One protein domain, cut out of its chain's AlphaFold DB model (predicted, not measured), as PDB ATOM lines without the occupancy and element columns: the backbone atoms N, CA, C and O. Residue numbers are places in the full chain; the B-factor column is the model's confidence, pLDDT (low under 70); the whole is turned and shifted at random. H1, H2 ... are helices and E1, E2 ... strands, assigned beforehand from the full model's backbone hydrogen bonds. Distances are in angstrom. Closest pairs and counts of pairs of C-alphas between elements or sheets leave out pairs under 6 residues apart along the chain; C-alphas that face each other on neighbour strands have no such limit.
ATOM      1  N   THR A   3     -28.531  49.845   1.453       88.06
ATOM      2  CA  THR A   3     -28.309  50.357   0.088       88.06
ATOM      3  C   THR A   3     -27.117  49.645  -0.562       88.06
ATOM      4  O   THR A   3     -26.281  49.057   0.125       88.06
ATOM      5  N   HIS A   4     -27.021  49.665  -1.893       85.94
ATOM      6  CA  HIS A   4     -25.855  49.151  -2.617       85.94
ATOM      7  C   HIS A   4     -25.478  50.071  -3.783       85.94
ATOM      8  O   HIS A   4     -26.328  50.773  -4.329       85.94
ATOM      9  N   SER A   5     -24.197  50.083  -4.155       84.56
ATOM     10  CA  SER A   5     -23.677  50.809  -5.318       84.56
ATOM     11  C   SER A   5     -22.425  50.119  -5.853       84.56
ATOM     12  O   SER A   5     -21.428  49.973  -5.141       84.56
ATOM     13  N   GLY A   6     -22.470  49.659  -7.106       85.06
ATOM     14  CA  GLY A   6     -21.394  48.859  -7.690       85.06
ATOM     15  C   GLY A   6     -21.090  47.631  -6.828       85.06
ATOM     16  O   GLY A   6     -21.979  46.835  -6.550       85.06
ATOM     17  N   ARG A   7     -19.838  47.491  -6.382       89.75
ATOM     18  CA  ARG A   7     -19.391  46.402  -5.489       89.75
ATOM     19  C   ARG A   7     -19.523  46.731  -3.998       89.75
ATOM     20  O   ARG A   7     -18.997  45.997  -3.168       89.75
ATOM     21  N   CYS A   8     -20.161  47.843  -3.648       87.25
ATOM     22  CA  CYS A   8     -20.290  48.295  -2.270       87.25
ATOM     23  C   CYS A   8     -21.711  48.061  -1.750       87.25
ATOM     24  O   CYS A   8     -22.687  48.380  -2.428       87.25
ATOM     25  N   PHE A   9     -21.816  47.551  -0.528       93.38
ATOM     26  CA  PHE A   9     -23.059  47.407   0.225       93.38
ATOM     27  C   PHE A   9     -22.965  48.229   1.513       93.38
ATOM     28  O   PHE A   9     -21.944  48.175   2.199       93.38
ATOM     29  N   PHE A  10     -24.014  48.977   1.847       93.94
ATOM     30  CA  PHE A  10     -24.076  49.802   3.050       93.94
ATOM     31  C   PHE A  10     -25.314  49.448   3.874       93.94
ATOM     32  O   PHE A  10     -26.424  49.360   3.348       93.94
ATOM     33  N   LEU A  11     -25.127  49.278   5.181       93.56
ATOM     34  CA  LEU A  11     -26.192  49.011   6.137       93.56
ATOM     35  C   LEU A  11     -26.167  50.056   7.246       93.56
ATOM     36  O   LEU A  11     -25.237  50.098   8.043       93.56
ATOM     37  N   THR A  12     -27.222  50.855   7.322       92.00
ATOM     38  CA  THR A  12     -27.470  51.796   8.414       92.00
ATOM     39  C   THR A  12     -28.427  51.174   9.425       92.00
ATOM     40  O   THR A  12     -29.514  50.727   9.043       92.00
ATOM     41  N   TYR A  13     -28.066  51.164  10.701       90.62
ATOM     42  CA  TYR A  13     -28.911  50.692  11.798       90.62
ATOM     43  C   TYR A  13     -28.830  51.641  12.990       90.62
ATOM     44  O   TYR A  13     -27.970  52.514  13.042       90.62
ATOM     45  N   ILE A  14     -29.770  51.480  13.915       92.62
ATOM     46  CA  ILE A  14     -29.842  52.268  15.142       92.62
ATOM     47  C   ILE A  14     -29.319  51.382  16.273       92.62
ATOM     48  O   ILE A  14     -29.805  50.262  16.444       92.62
ATOM     49  N   GLU A  15     -28.308  51.852  16.997       89.75
ATOM     50  CA  GLU A  15     -27.766  51.174  18.176       89.75
ATOM     51  C   GLU A  15     -28.665  51.367  19.408       89.75
ATOM     52  O   GLU A  15     -29.595  52.172  19.414       89.75
ATOM     53  N   GLY A  16     -28.404  50.620  20.487       87.50
ATOM     54  CA  GLY A  16     -29.207  50.688  21.717       87.50
ATOM     55  C   GLY A  16     -29.202  52.058  22.412       87.50
ATOM     56  O   GLY A  16     -30.079  52.330  23.226       87.50
ATOM     57  N   ASN A  17     -28.247  52.928  22.072       92.00
ATOM     58  CA  ASN A  17     -28.170  54.322  22.517       92.00
ATOM     59  C   ASN A  17     -29.009  55.291  21.652       92.00
ATOM     60  O   ASN A  17     -29.075  56.476  21.965       92.00
ATOM     61  N   GLY A  18     -29.646  54.808  20.578       89.25
ATOM     62  CA  GLY A  18     -30.419  55.618  19.634       89.25
ATOM     63  C   GLY A  18     -29.590  56.284  18.532       89.25
ATOM     64  O   GLY A  18     -30.162  56.957  17.674       89.25
ATOM     65  N   GLU A  19     -28.268  56.096  18.511       92.62
ATOM     66  CA  GLU A  19     -27.409  56.645  17.466       92.62
ATOM     67  C   GLU A  19     -27.481  55.809  16.185       92.62
ATOM     68  O   GLU A  19     -27.602  54.582  16.201       92.62
ATOM     69  N   SER A  20     -27.417  56.498  15.045       92.19
ATOM     70  CA  SER A  20     -27.401  55.867  13.729       92.19
ATOM     71  C   SER A  20     -25.966  55.520  13.344       92.19
ATOM     72  O   SER A  20     -25.136  56.413  13.170       92.19
ATOM     73  N   GLN A  21     -25.685  54.234  13.158       93.19
ATOM     74  CA  GLN A  21     -24.392  53.740  12.697       93.19
ATOM     75  C   GLN A  21     -24.513  53.144  11.295       93.19
ATOM     76  O   GLN A  21     -25.558  52.613  10.911       93.19
ATOM     77  N   ALA A  22     -23.438  53.227  10.509       91.62
ATOM     78  CA  ALA A  22     -23.373  52.669   9.165       91.62
ATOM     79  C   ALA A  22     -22.200  51.692   9.021       91.62
ATOM     80  O   ALA A  22     -21.060  52.023   9.341       91.62
ATOM     81  N   LEU A  23     -22.477  50.506   8.480       93.94
ATOM     82  CA  LEU A  23     -21.478  49.528   8.061       93.94
ATOM     83  C   LEU A  23     -21.366  49.540   6.540       93.94
ATOM     84  O   LEU A  23     -22.375  49.429   5.846       93.94
ATOM     85  N   GLY A  24     -20.144  49.658   6.027       94.56
ATOM     86  CA  GLY A  24     -19.845  49.606   4.599       94.56
ATOM     87  C   GLY A  24     -18.989  48.391   4.261       94.56
ATOM     88  O   GLY A  24     -17.942  48.179   4.865       94.56
ATOM     89  N   PHE A  25     -19.412  47.621   3.265       94.12
ATOM     90  CA  PHE A  25     -18.726  46.421   2.798       94.12
ATOM     91  C   PHE A  25     -18.364  46.577   1.327       94.12
ATOM     92  O   PHE A  25     -19.222  46.899   0.505       94.12
ATOM     93  N   ARG A  26     -17.101  46.317   0.981       93.81
ATOM     94  CA  ARG A  26     -16.655  46.172  -0.408       93.81
ATOM     95  C   ARG A  26     -16.563  44.689  -0.732       93.81
ATOM     96  O   ARG A  26     -15.832  43.962  -0.073       93.81
ATOM     97  N   LEU A  27     -17.313  44.261  -1.734       92.25
ATOM     98  CA  LEU A  27     -17.499  42.862  -2.092       92.25
ATOM     99  C   LEU A  27     -16.762  42.533  -3.392       92.25
ATOM    100  O   LEU A  27     -16.310  43.419  -4.123       92.25
ATOM    101  N   GLU A  28     -16.639  41.242  -3.680       88.44
ATOM    102  CA  GLU A  28     -15.906  40.736  -4.843       88.44
ATOM    103  C   GLU A  28     -16.530  41.194  -6.171       88.44
ATOM    104  O   GLU A  28     -15.825  41.595  -7.103       88.44
ATOM    105  N   SER A  29     -17.865  41.234  -6.235       78.62
ATOM    106  CA  SER A  29     -18.617  41.621  -7.427       78.62
ATOM    107  C   SER A  29     -19.837  42.487  -7.098       78.62
ATOM    108  O   SER A  29     -20.337  42.508  -5.971       78.62
ATOM    109  N   ALA A  30     -20.344  43.201  -8.109       75.19
ATOM    110  CA  ALA A  30     -21.574  43.981  -7.977       75.19
ATOM    111  C   ALA A  30     -22.804  43.079  -7.816       75.19
ATOM    112  O   ALA A  30     -23.770  43.446  -7.154       75.19
ATOM    113  N   LEU A  31     -22.733  41.864  -8.368       79.69
ATOM    114  CA  LEU A  31     -23.756  40.843  -8.205       79.69
ATOM    115  C   LEU A  31     -23.841  40.383  -6.745       79.69
ATOM    116  O   LEU A  31     -24.936  40.312  -6.202       79.69
ATOM    117  N   THR A  32     -22.702  40.181  -6.077       80.19
ATOM    118  CA  THR A  32     -22.644  39.851  -4.641       80.19
ATOM    119  C   THR A  32     -23.208  40.986  -3.781       80.19
ATOM    120  O   THR A  32     -23.964  40.732  -2.845       80.19
ATOM    121  N   ALA A  33     -22.895  42.245  -4.112       80.31
ATOM    122  CA  ALA A  33     -23.447  43.411  -3.414       80.31
ATOM    123  C   ALA A  33     -24.968  43.514  -3.550       80.31
ATOM    124  O   ALA A  33     -25.662  43.743  -2.558       80.31
ATOM    125  N   ASN A  34     -25.486  43.277  -4.755       80.31
ATOM    126  CA  ASN A  34     -26.919  43.217  -4.996       80.31
ATOM    127  C   ASN A  34     -27.566  42.026  -4.263       80.31
ATOM    128  O   ASN A  34     -28.591  42.196  -3.615       80.31
ATOM    129  N   ALA A  35     -26.948  40.841  -4.278       83.25
ATOM    130  CA  ALA A  35     -27.468  39.657  -3.590       83.25
ATOM    131  C   ALA A  35     -27.600  39.867  -2.072       83.25
ATOM    132  O   ALA A  35     -28.634  39.537  -1.493       83.25
ATOM    133  N   ILE A  36     -26.601  40.477  -1.424       89.94
ATOM    134  CA  ILE A  36     -26.676  40.814   0.008       89.94
ATOM    135  C   ILE A  36     -27.758  41.864   0.263       89.94
ATOM    136  O   ILE A  36     -28.541  41.727   1.206       89.94
ATOM    137  N   TYR A  37     -27.837  42.894  -0.584       87.56
ATOM    138  CA  TYR A  37     -28.892  43.899  -0.496       87.56
ATOM    139  C   TYR A  37     -30.283  43.264  -0.565       87.56
ATOM    140  O   TYR A  37     -31.115  43.542   0.306       87.56
ATOM    141  N   ARG A  38     -30.504  42.366  -1.535       86.06
ATOM    142  CA  ARG A  38     -31.735  41.587  -1.671       86.06
ATOM    143  C   ARG A  38     -32.008  40.791  -0.402       86.06
ATOM    144  O   ARG A  38     -33.013  41.044   0.240       86.06
ATOM    145  N   ALA A  39     -31.078  39.949   0.045       87.75
ATOM    146  CA  ALA A  39     -31.272  39.099   1.221       87.75
ATOM    147  C   ALA A  39     -31.651  39.886   2.492       87.75
ATOM    148  O   ALA A  39     -32.535  39.478   3.248       87.75
ATOM    149  N   VAL A  40     -31.007  41.033   2.738       88.56
ATOM    150  CA  VAL A  40     -31.288  41.866   3.920       88.56
ATOM    151  C   VAL A  40     -32.669  42.511   3.835       88.56
ATOM    152  O   VAL A  40     -33.425  42.487   4.810       88.56
ATOM    153  N   THR A  41     -33.000  43.101   2.688       85.50
ATOM    154  CA  THR A  41     -34.285  43.788   2.496       85.50
ATOM    155  C   THR A  41     -35.445  42.797   2.406       85.50
ATOM    156  O   THR A  41     -36.498  43.054   2.986       85.50
ATOM    157  N   GLU A  42     -35.217  41.625   1.813       85.12
ATOM    158  CA  GLU A  42     -36.142  40.496   1.793       85.12
ATOM    159  C   GLU A  42     -36.442  39.998   3.205       85.12
ATOM    160  O   GLU A  42     -37.592  39.998   3.641       85.12
ATOM    161  N   LYS A  43     -35.406  39.650   3.976       87.75
ATOM    162  CA  LYS A  43     -35.574  39.197   5.361       87.75
ATOM    163  C   LYS A  43     -36.367  40.207   6.191       87.75
ATOM    164  O   LYS A  43     -37.254  39.817   6.949       87.75
ATOM    165  N   HIS A  44     -36.046  41.494   6.069       85.81
ATOM    166  CA  HIS A  44     -36.762  42.541   6.792       85.81
ATOM    167  C   HIS A  44     -38.235  42.616   6.372       85.81
ATOM    168  O   HIS A  44     -39.108  42.625   7.237       85.81
ATOM    169  N   ALA A  45     -38.523  42.608   5.067       83.62
ATOM    170  CA  ALA A  45     -39.892  42.615   4.562       83.62
ATOM    171  C   ALA A  45     -40.685  41.386   5.037       83.62
ATOM    172  O   ALA A  45     -41.836  41.519   5.442       83.62
ATOM    173  N   PHE A  46     -40.068  40.204   5.047       86.75
ATOM    174  CA  PHE A  46     -40.737  38.970   5.449       86.75
ATOM    175  C   PHE A  46     -41.057  38.921   6.948       86.75
ATOM    176  O   PHE A  46     -42.165  38.543   7.321       86.75
ATOM    177  N   TYR A  47     -40.102  39.278   7.812       86.62
ATOM    178  CA  TYR A  47     -40.237  39.075   9.260       86.62
ATOM    179  C   TYR A  47     -40.678  40.312  10.040       86.62
ATOM    180  O   TYR A  47     -41.177  40.172  11.153       86.62
ATOM    181  N   SER A  48     -40.447  41.513   9.515       83.62
ATOM    182  CA  SER A  48     -40.644  42.758  10.269       83.62
ATOM    183  C   SER A  48     -41.766  43.635   9.722       83.62
ATOM    184  O   SER A  48     -42.209  44.537  10.427       83.62
ATOM    185  N   CYS A  49     -42.223  43.412   8.489       80.75
ATOM    186  CA  CYS A  49     -43.345  44.155   7.921       80.75
ATOM    187  C   CYS A  49     -44.662  43.390   8.093       80.75
ATOM    188  O   CYS A  49     -44.688  42.161   8.114       80.75
ATOM    189  N   GLU A  50     -45.770  44.126   8.194       79.88
ATOM    190  CA  GLU A  50     -47.104  43.517   8.253       79.88
ATOM    191  C   GLU A  50     -47.519  42.939   6.898       79.88
ATOM    192  O   GLU A  50     -47.976  41.801   6.831       79.88
ATOM    193  N   THR A  51     -47.294  43.697   5.823       78.69
ATOM    194  CA  THR A  51     -47.600  43.312   4.441       78.69
ATOM    195  C   THR A  51     -46.410  43.576   3.526       78.69
ATOM    196  O   THR A  51     -45.562  44.440   3.798       78.69
ATOM    197  N   VAL A  52     -46.336  42.843   2.413       75.38
ATOM    198  CA  VAL A  52     -45.344  43.123   1.369       75.38
ATOM    199  C   VAL A  52     -45.804  44.361   0.605       75.38
ATOM    200  O   VAL A  52     -46.789  44.331  -0.130       75.38
ATOM    201  N   ARG A  53     -45.102  45.486   0.772       67.06
ATOM    202  CA  ARG A  53     -45.412  46.707   0.011       67.06
ATOM    203  C   ARG A  53     -45.230  46.446  -1.486       67.06
ATOM    204  O   ARG A  53     -44.200  45.910  -1.894       67.06
ATOM    205  N   ASN A  54     -46.174  46.914  -2.309       60.22
ATOM    206  CA  ASN A  54     -46.113  46.756  -3.770       60.22
ATOM    207  C   ASN A  54     -44.801  47.273  -4.373       60.22
ATOM    208  O   ASN A  54     -44.289  46.675  -5.306       60.22
ATOM    209  N   THR A  55     -44.206  48.324  -3.806       54.66
ATOM    210  CA  THR A  55     -42.918  48.868  -4.265       54.66
ATOM    211  C   THR A  55     -41.755  47.881  -4.151       54.66
ATOM    212  O   THR A  55     -40.805  47.990  -4.917       54.66
ATOM    213  N   VAL A  56     -41.833  46.919  -3.227       59.72
ATOM    214  CA  VAL A  56     -40.870  45.820  -3.078       59.72
ATOM    215  C   VAL A  56     -41.280  44.662  -3.991       59.72
ATOM    216  O   VAL A  56     -40.466  44.169  -4.756       59.72
ATOM    217  N   ALA A  57     -42.561  44.293  -4.020       60.44
ATOM    218  CA  ALA A  57     -43.042  43.191  -4.861       60.44
ATOM    219  C   ALA A  57     -42.884  43.437  -6.379       60.44
ATOM    220  O   ALA A  57     -42.760  42.489  -7.151       60.44
ATOM    221  N   THR A  58     -42.897  44.697  -6.829       60.97
ATOM    222  CA  THR A  58     -42.824  45.053  -8.256       60.97
ATOM    223  C   THR A  58     -41.477  45.619  -8.679       60.97
ATOM    224  O   THR A  58     -41.355  46.071  -9.816       60.97
ATOM    225  N   GLN A  59     -40.468  45.657  -7.806       64.88
ATOM    226  CA  GLN A  59     -39.144  46.101  -8.227       64.88
ATOM    227  C   GLN A  59     -38.538  45.014  -9.117       64.88
ATOM    228  O   GLN A  59     -38.343  43.888  -8.673       64.88
ATOM    229  N   PHE A  60     -38.258  45.328 -10.381       61.44
ATOM    230  CA  PHE A  60     -37.632  44.408 -11.330       61.44
ATOM    231  C   PHE A  60     -36.510  45.101 -12.102       61.44
ATOM    232  O   PHE A  60     -36.555  46.306 -12.348       61.44
ATOM    233  N   ILE A  61     -35.515  44.322 -12.516       61.06
ATOM    234  CA  ILE A  61     -34.516  44.703 -13.515       61.06
ATOM    235  C   ILE A  61     -34.936  44.057 -14.837       61.06
ATOM    236  O   ILE A  61     -35.467  42.947 -14.846       61.06
ATOM    237  N   ARG A  62     -34.754  44.754 -15.962       65.81
ATOM    238  CA  ARG A  62     -34.989  44.163 -17.285       65.81
ATOM    239  C   ARG A  62     -33.710  43.551 -17.822       65.81
ATOM    240  O   ARG A  62     -32.679  44.214 -17.846       65.81
ATOM    241  N   ASP A  63     -33.805  42.327 -18.321       62.53
ATOM    242  CA  ASP A  63     -32.707  41.716 -19.068       62.53
ATOM    243  C   ASP A  63     -32.495  42.408 -20.411       62.53
ATOM    244  O   ASP A  63     -33.369  43.129 -20.898       62.53
ATOM    245  N   LEU A  64     -31.358  42.145 -21.064       64.88
ATOM    246  CA  LEU A  64     -31.053  42.667 -22.402       64.88
ATOM    247  C   LEU A  64     -32.211  42.402 -23.382       64.88
ATOM    248  O   LEU A  64     -32.676  43.302 -24.080       64.88
ATOM    249  N   LYS A  65     -32.756  41.180 -23.352       60.75
ATOM    250  CA  LYS A  65     -33.911  40.777 -24.163       60.75
ATOM    251  C   LYS A  65     -35.210  41.467 -23.719       60.75
ATOM    252  O   LYS A  65     -35.995  41.876 -24.567       60.75
ATOM    253  N   GLY A  66     -35.416  41.652 -22.413       62.34
ATOM    254  CA  GLY A  66     -36.577  42.366 -21.860       62.34
ATOM    255  C   GLY A  66     -36.566  43.869 -22.154       62.34
ATOM    256  O   GLY A  66     -37.615  44.480 -22.348       62.34
ATOM    257  N   THR A  67     -35.377  44.462 -22.253       66.75
ATOM    258  CA  THR A  67     -35.171  45.869 -22.620       66.75
ATOM    259  C   THR A  67     -35.523  46.100 -24.084       66.75
ATOM    260  O   THR A  67     -36.292  47.009 -24.384       66.75
ATOM    261  N   ILE A  68     -35.046  45.227 -24.979       70.06
ATOM    262  CA  ILE A  68     -35.377  45.291 -26.409       70.06
ATOM    263  C   ILE A  68     -36.886  45.106 -26.619       70.06
ATOM    264  O   ILE A  68     -37.500  45.902 -27.318       70.06
ATOM    265  N   ILE A  69     -37.510  44.109 -25.979       64.75
ATOM    266  CA  ILE A  69     -38.953  43.849 -26.140       64.75
ATOM    267  C   ILE A  69     -39.793  44.996 -25.560       64.75
ATOM    268  O   ILE A  69     -40.829  45.336 -26.129       64.75
ATOM    269  N   SER A  70     -39.348  45.649 -24.482       61.53
ATOM    270  CA  SER A  70     -40.088  46.783 -23.928       61.53
ATOM    271  C   SER A  70     -40.120  48.017 -24.829       61.53
ATOM    272  O   SER A  70     -41.023  48.833 -24.651       61.53
ATOM    273  N   LEU A  71     -39.173  48.185 -25.756       68.94
ATOM    274  CA  LEU A  71     -39.231  49.283 -26.729       68.94
ATOM    275  C   LEU A  71     -40.390  49.104 -27.723       68.94
ATOM    276  O   LEU A  71     -40.885  50.086 -28.263       68.94
ATOM    277  N   PHE A  72     -40.833  47.862 -27.937       72.25
ATOM    278  CA  PHE A  72     -41.932  47.522 -28.844       72.25
ATOM    279  C   PHE A  72     -43.258  47.267 -28.117       72.25
ATOM    280  O   PHE A  72     -44.318  47.361 -28.731       72.25
ATOM    281  N   ASN A  73     -43.222  46.938 -26.822       62.41
ATOM    282  CA  ASN A  73     -44.416  46.782 -25.997       62.41
ATOM    283  C   ASN A  73     -44.127  47.120 -24.527       62.41
ATOM    284  O   ASN A  73     -43.529  46.330 -23.792       62.41
ATOM    285  N   GLU A  74     -44.600  48.283 -24.089       60.69
ATOM    286  CA  GLU A  74     -44.367  48.831 -22.749       60.69
ATOM    287  C   GLU A  74     -44.925  47.958 -21.607       60.69
ATOM    288  O   GLU A  74     -44.328  47.902 -20.527       60.69
ATOM    289  N   ASN A  75     -45.992  47.191 -21.863       64.25
ATOM    290  CA  ASN A  75     -46.686  46.370 -20.862       64.25
ATOM    291  C   ASN A  75     -46.214  44.907 -20.807       64.25
ATOM    292  O   ASN A  75     -46.806  44.080 -20.111       64.25
ATOM    293  N   THR A  76     -45.131  44.565 -21.507       69.69
ATOM    294  CA  THR A  76     -44.604  43.196 -21.506       69.69
ATOM    295  C   THR A  76     -44.079  42.781 -20.125       69.69
ATOM    296  O   THR A  76     -43.313  43.500 -19.475       69.69
ATOM    297  N   THR A  77     -44.479  41.600 -19.653       59.94
ATOM    298  CA  THR A  77     -43.912  40.945 -18.460       59.94
ATOM    299  C   THR A  77     -42.672  40.109 -18.788       59.94
ATOM    300  O   THR A  77     -41.988  39.645 -17.878       59.94
ATOM    301  N   LEU A  78     -42.354  39.939 -20.077       56.59
ATOM    302  CA  LEU A  78     -41.236  39.126 -20.545       56.59
ATOM    303  C   LEU A  78     -39.899  39.834 -20.296       56.59
ATOM    304  O   LEU A  78     -39.692  40.974 -20.713       56.59
ATOM    305  N   GLY A  79     -38.977  39.130 -19.636       54.16
ATOM    306  CA  GLY A  79     -37.641  39.638 -19.313       54.16
ATOM    307  C   GLY A  79     -37.596  40.592 -18.117       54.16
ATOM    308  O   GLY A  79     -36.629  41.342 -17.995       54.16
ATOM    309  N   LYS A  80     -38.633  40.593 -17.262       62.66
ATOM    310  CA  LYS A  80     -38.585  41.200 -15.926       62.66
ATOM    311  C   LYS A  80     -37.978  40.199 -14.941       62.66
ATOM    312  O   LYS A  80     -38.602  39.185 -14.650       62.66
ATOM    313  N   ASN A  81     -36.814  40.524 -14.395       60.38
ATOM    314  CA  ASN A  81     -36.227  39.833 -13.253       60.38
ATOM    315  C   ASN A  81     -36.584  40.602 -11.991       60.38
ATOM    316  O   ASN A  81     -36.024  41.669 -11.727       60.38
ATOM    317  N   TYR A  82     -37.565  40.095 -11.248       62.78
ATOM    318  CA  TYR A  82     -37.972  40.703  -9.990       62.78
ATOM    319  C   TYR A  82     -36.797  40.667  -9.010       62.78
ATOM    320  O   TYR A  82     -36.115  39.663  -8.846       62.78
ATOM    321  N   VAL A  83     -36.525  41.819  -8.403       64.12
ATOM    322  CA  VAL A  83     -35.450  42.023  -7.426       64.12
ATOM    323  C   VAL A  83     -35.816  41.370  -6.093       64.12
ATOM    324  O   VAL A  83     -34.968  41.266  -5.218       64.12
ATOM    325  N   PHE A  84     -37.058  40.913  -5.930       69.44
ATOM    326  CA  PHE A  84     -37.555  40.337  -4.695       69.44
ATOM    327  C   PHE A  84     -38.436  39.123  -4.963       69.44
ATOM    328  O   PHE A  84     -39.426  39.234  -5.683       69.44
ATOM    329  N   ASP A  85     -38.101  37.992  -4.338       71.50
ATOM    330  CA  ASP A  85     -38.849  36.732  -4.501       71.50
ATOM    331  C   ASP A  85     -39.976  36.573  -3.458       71.50
ATOM    332  O   ASP A  85     -40.777  35.636  -3.497       71.50
ATOM    333  N   ILE A  86     -40.090  37.521  -2.522       73.81
ATOM    334  CA  ILE A  86     -41.093  37.483  -1.454       73.81
ATOM    335  C   ILE A  86     -42.453  37.951  -1.963       73.81
ATOM    336  O   ILE A  86     -42.632  39.101  -2.365       73.81
ATOM    337  N   ARG A  87     -43.446  37.066  -1.839       75.12
ATOM    338  CA  ARG A  87     -44.846  37.332  -2.210       75.12
ATOM    339  C   ARG A  87     -45.765  37.591  -1.018       75.12
ATOM    340  O   ARG A  87     -46.829  38.170  -1.205       75.12
ATOM    341  N   ARG A  88     -45.385  37.123   0.174       81.38
ATOM    342  CA  ARG A  88     -46.145  37.254   1.425       81.38
ATOM    343  C   ARG A  88     -45.199  37.430   2.609       81.38
ATOM    344  O   ARG A  88     -44.102  36.880   2.584       81.38
ATOM    345  N   THR A  89     -45.615  38.153   3.643       87.25
ATOM    346  CA  THR A  89     -44.894  38.229   4.924       87.25
ATOM    347  C   THR A  89     -45.096  36.952   5.739       87.25
ATOM    348  O   THR A  89     -46.026  36.181   5.500       87.25
ATOM    349  N   CYS A  90     -44.258  36.733   6.753       85.56
ATOM    350  CA  CYS A  90     -44.409  35.628   7.702       85.56
ATOM    351  C   CYS A  90     -45.802  35.632   8.352       85.56
ATOM    352  O   CYS A  90     -46.435  34.587   8.497       85.56
ATOM    353  N   ARG A  91     -46.314  36.826   8.678       85.56
ATOM    354  CA  ARG A  91     -47.647  37.004   9.258       85.56
ATOM    355  C   ARG A  91     -48.751  36.624   8.275       85.56
ATOM    356  O   ARG A  91     -49.662  35.901   8.653       85.56
TER     357      ARG A  91
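This is residues 3 to 91 of the 216 residues of the protein "Hypothetical protein" of Medioppia subpectinata (UniProt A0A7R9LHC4). A three-stranded sheet, E1 E2 E3, with one long helix, H1, over one of its faces makes one lobe; a thin second lobe, the strand pair E4 and E5 with the short helix H3 at its far end, stretches away from it. The very short H2 lies between the lobes, and residues 83 to 91 lead from E5 back toward the last turns of H1. The printed part has 89 residues with three named helices and five named strands, in the order E1 E2 E3 H1 H2 E4 H3 E5; both sheets, E1 - E2 - E3 and E4 - E5, are antiparallel, and the class is mixed, helices and strands. The whole is loose, with a radius of gyration of the C-alphas of 15.9 A, and flat, spanning 53 by 35 by 16 A.

E1, residues 3 to 5, E2, residues 8 to 14, and E3, residues 20 to 26, form a meander, each strand the antiparallel neighbour of the one before. E1 and E2 are a hairpin at 160 degrees, with N 3 and O 10 within hydrogen-bond range at 2.9 A. E2 and E3 are a hairpin at 162 degrees, with N 11 and O 23 at 2.8 A. H1, residues 30 to 48, is on this sheet at a height of 9.5 A, over E1 and E2, in two layers, a helix on one face of a sheet. It runs along the strands, at 15 degrees to E2 on the local plane; the closest C-alphas of E2 and H1 are those of Phe 9 and Ala 33, 5.4 A apart. H2, residues 54 to 57, is near H1, with 5 pairs of C-alphas within 10 A. E4, residues 60 to 62, and E5, residues 80 to 82, are antiparallel neighbours at 149 degrees, with N 61 and O 81 at 2.8 A. The closest C-alphas of E5 and H3, residues 64 to 72, are those of Lys 80 and Gly 66, 6.4 A apart. H1 is apart from H3, E4 and E5. In H1 every O i to N i+4 pair is within hydrogen-bond range, in H3 4 of 5 are, and H2 is too short for such a pair.

E1 begins at C-alpha 3, (-28.309, 50.357, 0.088). E2 measures 20.3 A from first to last C-alpha and E3 20.2 A. H1 runs 26.4 A from C-alpha 30, (-21.574, 43.981, -7.977), to C-alpha 48, and H3 runs 13.5 A. E5 ends at C-alpha 82, (-37.972, 40.703, -9.990).

The C-alphas of Asn 17 and Phe 72 are the two farthest apart, at 53.6 A. The printed part has no cut and no long link; the link from H3 to E5, 7 residues, is short. The mean pLDDT of the printed part is 77.9, and residues 53 to 67, 69 to 71 and 73 to 84 are under 70.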